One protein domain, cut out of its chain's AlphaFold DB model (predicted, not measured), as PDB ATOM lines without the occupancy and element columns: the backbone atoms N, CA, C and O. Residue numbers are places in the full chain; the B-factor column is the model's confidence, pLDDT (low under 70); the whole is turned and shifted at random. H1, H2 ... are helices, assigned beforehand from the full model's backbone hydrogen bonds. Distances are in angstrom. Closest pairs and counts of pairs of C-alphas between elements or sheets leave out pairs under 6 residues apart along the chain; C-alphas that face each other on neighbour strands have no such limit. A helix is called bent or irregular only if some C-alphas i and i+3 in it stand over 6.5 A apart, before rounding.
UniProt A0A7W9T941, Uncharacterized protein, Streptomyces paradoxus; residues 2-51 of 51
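AT A GLANCE: This is residues 2 to 51 of the 51 residues of an uncharacterized protein of Streptomyces paradoxus (UniProt A0A7W9T941). A helical hairpin of a longer helix, H1, and a shorter one, H2, makes the main body, and a very short helix, H3, sits past H2 on the side away from H1, near H2 and apart from H1, in a flat outline. After H3 an unnamed stretch, residues 43 to 51, ends at Tyr 51, far from H1. The printed part has 50 residues with three named helices, in the order H1, H2, H3, and no named strand; its class is all helix. It is only just compact, close to loose, with a radius of gyration of the C-alphas of 11.4 A and spans of 30 by 25 by 12 A.

HOW THE PARTS SIT: H1, residues 2 to 19, has a kink of 33 degrees near residue 9. It touches H2, residues 24 to 34, where the closest C-alphas, those of Ala 14 and Gln 27, are 6.3 A apart. The two run opposite ways at a shallow tilt of 30 degrees and form a helical hairpin. H3, residues 39 to 42, is close to H2 but not clearly touching it, the closest C-alphas being those of Leu 32 and Arg 40, 5.9 A apart. H1 and H3 are apart. Of the O i to N i+4 pairs, 12 of 14 in H1 and 6 of 7 in H2 are within hydrogen-bond range, and H3 is too short for such a pair.

IN THESE COORDINATES: H1 runs 24.9 A from C-alpha 2 at (44.255, -12.152, 47.330) to C-alpha 19 at (22.681, -12.229, 34.977). It is neither bent nor irregular, but only just: C-alphas 11 and 14 are 6.2 A apart. H2 runs 15.9 A, and H3 ends with C-alpha 42 at (38.120, 8.882, 42.554).

THE WHOLE: The two C-alphas farthest apart, those of Glu 4 and Tyr 51, are 33.3 A apart. The printed part has no cut, and both links are tight, with 4 residues each. The mean pLDDT of the printed part is 81.9, and residues 49 to 51 are under 70.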
ATOM      1  N   ARG A   2      45.214 -13.273  47.531       79.25
ATOM      2  CA  ARG A   2      44.255 -12.152  47.330       79.25
ATOM      3  C   ARG A   2      44.073 -11.765  45.856       79.25
ATOM      4  O   ARG A   2      42.952 -11.517  45.436       79.25
ATOM      5  N   ALA A   3      45.158 -11.738  45.083       83.94
ATOM      6  CA  ALA A   3      45.111 -11.411  43.657       83.94
ATOM      7  C   ALA A   3      44.308 -12.442  42.843       83.94
ATOM      8  O   ALA A   3      43.501 -12.059  42.005       83.94
ATOM      9  N   GLU A   4      44.466 -13.734  43.136       86.88
ATOM     10  CA  GLU A   4      43.736 -14.817  42.459       86.88
ATOM     11  C   GLU A   4      42.244 -14.790  42.795       86.88
ATOM     12  O   GLU A   4      41.412 -14.943  41.906       86.88
ATOM     13  N   LEU A   5      41.893 -14.522  44.058       87.94
ATOM     14  CA  LEU A   5      40.497 -14.367  44.467       87.94
ATOM     15  C   LEU A   5      39.841 -13.162  43.781       87.94
ATOM     16  O   LEU A   5      38.704 -13.254  43.327       87.94
ATOM     17  N   VAL A   6      40.556 -12.038  43.683       86.75
ATOM     18  CA  VAL A   6      40.072 -10.844  42.977       86.75
ATOM     19  C   VAL A   6      39.896 -11.131  41.488       86.75
ATOM     20  O   VAL A   6      38.841 -10.822  40.942       86.75
ATOM     21  N   ALA A   7      40.870 -11.777  40.845       88.31
ATOM     22  CA  ALA A   7      40.766 -12.172  39.443       88.31
ATOM     23  C   ALA A   7      39.562 -13.101  39.204       88.31
ATOM     24  O   ALA A   7      38.808 -12.910  38.250       88.31
ATOM     25  N   TRP A   8      39.329 -14.055  40.109       90.44
ATOM     26  CA  TRP A   8      38.166 -14.933  40.048       90.44
ATOM     27  C   TRP A   8      36.845 -14.168  40.225       90.44
ATOM     28  O   TRP A   8      35.917 -14.371  39.445       90.44
ATOM     29  N   LEU A   9      36.748 -13.248  41.192       88.50
ATOM     30  CA  LEU A   9      35.541 -12.435  41.403       88.50
ATOM     31  C   LEU A   9      35.233 -11.544  40.191       88.50
ATOM     32  O   LEU A   9      34.081 -11.459  39.769       88.50
ATOM     33  N   LEU A  10      36.253 -10.923  39.599       86.69
ATOM     34  CA  LEU A  10      36.094 -10.066  38.422       86.69
ATOM     35  C   LEU A  10      35.648 -10.848  37.185       86.69
ATOM     36  O   LEU A  10      34.825 -10.350  36.424       86.69
ATOM     37  N   GLY A  11      36.158 -12.065  36.985       86.25
ATOM     38  CA  GLY A  11      35.807 -12.880  35.821       86.25
ATOM     39  C   GLY A  11      34.488 -13.641  35.966       86.25
ATOM     40  O   GLY A  11      33.725 -13.740  35.013       86.25
ATOM     41  N   HIS A  12      34.213 -14.195  37.149       88.56
ATOM     42  CA  HIS A  12      33.089 -15.114  37.359       88.56
ATOM     43  C   HIS A  12      31.924 -14.495  38.129       88.56
ATOM     44  O   HIS A  12      30.766 -14.745  37.794       88.56
ATOM     45  N   ALA A  13      32.196 -13.717  39.180       86.81
ATOM     46  CA  ALA A  13      31.126 -13.153  39.998       86.81
ATOM     47  C   ALA A  13      30.477 -11.943  39.320       86.81
ATOM     48  O   ALA A  13      29.258 -11.836  39.359       86.81
ATOM     49  N   ALA A  14      31.247 -11.088  38.636       84.69
ATOM     50  CA  ALA A  14      30.692  -9.952  37.894       84.69
ATOM     51  C   ALA A  14      29.623 -10.383  36.871       84.69
ATOM     52  O   ALA A  14      28.540  -9.807  36.835       84.69
ATOM     53  N   VAL A  15      29.898 -11.444  36.104       86.62
ATOM     54  CA  VAL A  15      28.964 -11.991  35.104       86.62
ATOM     55  C   VAL A  15      27.700 -12.532  35.767       86.62
ATOM     56  O   VAL A  15      26.597 -12.154  35.391       86.62
ATOM     57  N   ARG A  16      27.841 -13.344  36.821       88.75
ATOM     58  CA  ARG A  16      26.681 -13.908  37.530       88.75
ATOM     59  C   ARG A  16      25.811 -12.848  38.191       88.75
ATOM     60  O   ARG A  16      24.594 -12.992  38.213       88.75
ATOM     61  N   LEU A  17      26.421 -11.801  38.742       86.88
ATOM     62  CA  LEU A  17      25.679 -10.688  39.329       86.88
ATOM     63  C   LEU A  17      24.903  -9.905  38.272       86.88
ATOM     64  O   LEU A  17      23.789  -9.477  38.554       86.88
ATOM     65  N   HIS A  18      25.472  -9.752  37.076       82.12
ATOM     66  CA  HIS A  18      24.781  -9.138  35.950       82.12
ATOM     67  C   HIS A  18      23.583  -9.983  35.490       82.12
ATOM     68  O   HIS A  18      22.493  -9.454  35.313       82.12
ATOM     69  N   GLU A  19      23.753 -11.302  35.373       88.06
ATOM     70  CA  GLU A  19      22.681 -12.229  34.977       88.06
ATOM     71  C   GLU A  19      21.575 -12.375  36.032       88.06
ATOM     72  O   GLU A  19      20.424 -12.637  35.693       88.06
ATOM     73  N   SER A  20      21.914 -12.213  37.313       86.75
ATOM     74  CA  SER A  20      20.978 -12.386  38.433       86.75
ATOM     75  C   SER A  20      20.217 -11.106  38.802       86.75
ATOM     76  O   SER A  20      19.593 -11.075  39.860       86.75
ATOM     77  N   ASP A  21      20.316 -10.049  37.986       83.75
ATOM     78  CA  ASP A  21      19.774  -8.707  38.262       83.75
ATOM     79  C   ASP A  21      20.141  -8.200  39.672       83.75
ATOM     80  O   ASP A  21      19.347  -7.622  40.414       83.75
ATOM     81  N   ALA A  22      21.374  -8.492  40.098       84.31
ATOM     82  CA  ALA A  22      21.817  -8.157  41.438       84.31
ATOM     83  C   ALA A  22      21.927  -6.632  41.611       84.31
ATOM     84  O   ALA A  22      22.223  -5.921  40.643       84.31
ATOM     85  N   PRO A  23      21.800  -6.115  42.848       84.94
ATOM     86  CA  PRO A  23      21.879  -4.684  43.113       84.94
ATOM     87  C   PRO A  23      23.117  -4.047  42.479       84.94
ATOM     88  O   PRO A  23      24.237  -4.533  42.669       84.94
ATOM     89  N   ALA A  24      22.918  -2.934  41.766       81.94
ATOM     90  CA  ALA A  24      23.988  -2.221  41.067       81.94
ATOM     91  C   ALA A  24      25.166  -1.882  41.997       81.94
ATOM     92  O   ALA A  24      26.321  -1.986  41.595       81.94
ATOM     93  N   ASP A  25      24.895  -1.588  43.273       83.00
ATOM     94  CA  ASP A  25      25.912  -1.334  44.302       83.00
ATOM     95  C   ASP A  25      26.912  -2.497  44.442       83.00
ATOM     96  O   ASP A  25      28.117  -2.290  44.569       83.00
ATOM     97  N   LEU A  26      26.435  -3.743  44.359       84.38
ATOM     98  CA  LEU A  26      27.281  -4.929  44.462       84.38
ATOM     99  C   LEU A  26      28.132  -5.112  43.198       84.38
ATOM    100  O   LEU A  26      29.316  -5.435  43.296       84.38
ATOM    101  N   GLN A  27      27.556  -4.845  42.026       85.06
ATOM    102  CA  GLN A  27      28.281  -4.865  40.753       85.06
ATOM    103  C   GLN A  27      29.385  -3.797  40.737       85.06
ATOM    104  O   GLN A  27      30.532  -4.089  40.389       85.06
ATOM    105  N   HIS A  28      29.075  -2.584  41.204       85.94
ATOM    106  CA  HIS A  28      30.045  -1.503  41.358       85.94
ATOM    107  C   HIS A  28      31.157  -1.877  42.339       85.94
ATOM    108  O   HIS A  28      32.329  -1.694  42.023       85.94
ATOM    109  N   ARG A  29      30.838  -2.503  43.478       84.88
ATOM    110  CA  ARG A  29      31.861  -2.992  44.418       84.88
ATOM    111  C   ARG A  29      32.796  -4.020  43.795       84.88
ATOM    112  O   ARG A  29      33.998  -3.947  44.035       84.88
ATOM    113  N   ILE A  30      32.280  -4.956  42.994       86.31
ATOM    114  CA  ILE A  30      33.140  -5.912  42.283       86.31
ATOM    115  C   ILE A  30      34.016  -5.185  41.262       86.31
ATOM    116  O   ILE A  30      35.218  -5.435  41.228       86.31
ATOM    117  N   ARG A  31      33.469  -4.230  40.501       85.12
ATOM    118  CA  ARG A  31      34.247  -3.406  39.562       85.12
ATOM    119  C   ARG A  31      35.392  -2.658  40.258       85.12
ATOM    120  O   ARG A  31      36.512  -2.671  39.753       85.12
ATOM    121  N   LEU A  32      35.146  -2.082  41.437       86.88
ATOM    122  CA  LEU A  32      36.162  -1.383  42.233       86.88
ATOM    123  C   LEU A  32      37.325  -2.293  42.662       86.88
ATOM    124  O   LEU A  32      38.440  -1.805  42.832       86.88
ATOM    125  N   LEU A  33      37.108  -3.607  42.820       85.12
ATOM    126  CA  LEU A  33      38.186  -4.555  43.144       85.12
ATOM    127  C   LEU A  33      39.187  -4.734  41.993       85.12
ATOM    128  O   LEU A  33      40.322  -5.136  42.249       85.12
ATOM    129  N   GLY A  34      38.774  -4.450  40.754       83.06
ATOM    130  CA  GLY A  34      39.623  -4.490  39.560       83.06
ATOM    131  C   GLY A  34      40.355  -3.184  39.275       83.06
ATOM    132  O   GLY A  34      41.295  -3.178  38.483       83.06
ATOM    133  N   LEU A  35      39.970  -2.091  39.937       84.56
ATOM    134  CA  LEU A  35      40.690  -0.829  39.858       84.56
ATOM    135  C   LEU A  35      41.924  -0.885  40.761       84.56
ATOM    136  O   LEU A  35      41.862  -1.263  41.933       84.56
ATOM    137  N   THR A  36      43.066  -0.490  40.210       78.75
ATOM    138  CA  THR A  36      44.323  -0.379  40.954       78.75
ATOM    139  C   THR A  36      44.650   1.092  41.210       78.75
ATOM    140  O   THR A  36      44.354   1.960  40.398       78.75
ATOM    141  N   GLY A  37      45.253   1.394  42.363       76.44
ATOM    142  CA  GLY A  37      45.781   2.733  42.651       76.44
ATOM    143  C   GLY A  37      44.731   3.824  42.910       76.44
ATOM    144  O   GLY A  37      43.799   3.623  43.691       76.44
ATOM    145  N   GLY A  38      44.964   5.007  42.325       73.25
ATOM    146  CA  GLY A  38      44.208   6.252  42.532       73.25
ATOM    147  C   GLY A  38      42.792   6.250  41.949       73.25
ATOM    148  O   GLY A  38      41.893   6.848  42.541       73.25
ATOM    149  N   ASP A  39      42.582   5.518  40.853       78.81
ATOM    150  CA  ASP A  39      41.301   5.462  40.129       78.81
ATOM    151  C   ASP A  39      40.179   4.876  40.987       78.81
ATOM    152  O   ASP A  39      39.027   5.284  40.914       78.81
ATOM    153  N   ARG A  40      40.538   3.959  41.888       81.31
ATOM    154  CA  ARG A  40      39.628   3.403  42.891       81.31
ATOM    155  C   ARG A  40      39.032   4.485  43.803       81.31
ATOM    156  O   ARG A  40      37.888   4.359  44.219       81.31
ATOM    157  N   TRP A  41      39.834   5.474  44.200       75.25
ATOM    158  CA  TRP A  41      39.460   6.465  45.216       75.25
ATOM    159  C   TRP A  41      38.684   7.643  44.635       75.25
ATOM    160  O   TRP A  41      37.997   8.344  45.370       75.25
ATOM    161  N   THR A  42      38.822   7.853  43.329       79.81
ATOM    162  CA  THR A  42      38.120   8.882  42.554       79.81
ATOM    163  C   THR A  42      36.847   8.353  41.897       79.81
ATOM    164  O   THR A  42      36.091   9.135  41.325       79.81
ATOM    165  N   ASP A  43      36.583   7.046  41.990       81.06
ATOM    166  CA  ASP A  43      35.353   6.453  41.483       81.06
ATOM    167  C   ASP A  43      34.137   6.953  42.298       81.06
ATOM    168  O   ASP A  43      34.128   6.829  43.530       81.06
ATOM    169  N   PRO A  44      33.088   7.489  41.645       81.19
ATOM    170  CA  PRO A  44      31.888   7.994  42.320       81.19
ATOM    171  C   PRO A  44      31.146   6.947  43.158       81.19
ATOM    172  O   PRO A  44      30.384   7.301  44.055       81.19
ATOM    173  N   HIS A  45      31.348   5.659  42.874       79.62
ATOM    174  CA  HIS A  45      30.745   4.545  43.601       79.62
ATOM    175  C   HIS A  45      31.619   4.056  44.763       79.62
ATOM    176  O   HIS A  45      31.312   3.032  45.383       79.62
ATOM    177  N   TRP A  46      32.711   4.761  45.081       78.56
ATOM    178  CA  TRP A  46      33.559   4.433  46.216       78.56
ATOM    179  C   TRP A  46      32.764   4.495  47.539       78.56
ATOM    180  O   TRP A  46      32.156   5.525  47.853       78.56
ATOM    181  N   PRO A  47      32.767   3.428  48.366       71.88
ATOM    182  CA  PRO A  47      32.063   3.424  49.644       71.88
ATOM    183  C   PRO A  47      32.712   4.433  50.596       71.88
ATOM    184  O   PRO A  47      33.803   4.214  51.122       71.88
ATOM    185  N   GLY A  48      32.029   5.558  50.803       70.06
ATOM    186  CA  GLY A  48      32.538   6.692  51.573       70.06
ATOM    187  C   GLY A  48      32.751   7.963  50.755       70.06
ATOM    188  O   GLY A  48      33.196   8.953  51.332       70.06
ATOM    189  N   HIS A  49      32.405   7.970  49.462       63.34
ATOM    190  CA  HIS A  49      32.288   9.198  48.681       63.34
ATOM    191  C   HIS A  49      31.101  10.017  49.218       63.34
ATOM    192  O   HIS A  49      29.953   9.864  48.804       63.34
ATOM    193  N   ARG A  50      31.364  10.835  50.241       54.78
ATOM    194  CA  ARG A  50      30.439  11.878  50.683       54.78
ATOM    195  C   ARG A  50      30.553  13.027  49.687       54.78
ATOM    196  O   ARG A  50      31.648  13.550  49.504       54.78
ATOM    197  N   TYR A  51      29.434  13.330  49.030       59.75
ATOM    198  CA  TYR A  51      29.235  14.578  48.293       59.75
ATOM    199  C   TYR A  51      29.464  15.789  49.200       59.75
ATOM    200  O   TYR A  51      29.105  15.692  50.399       59.75
TER     201      TYR A  51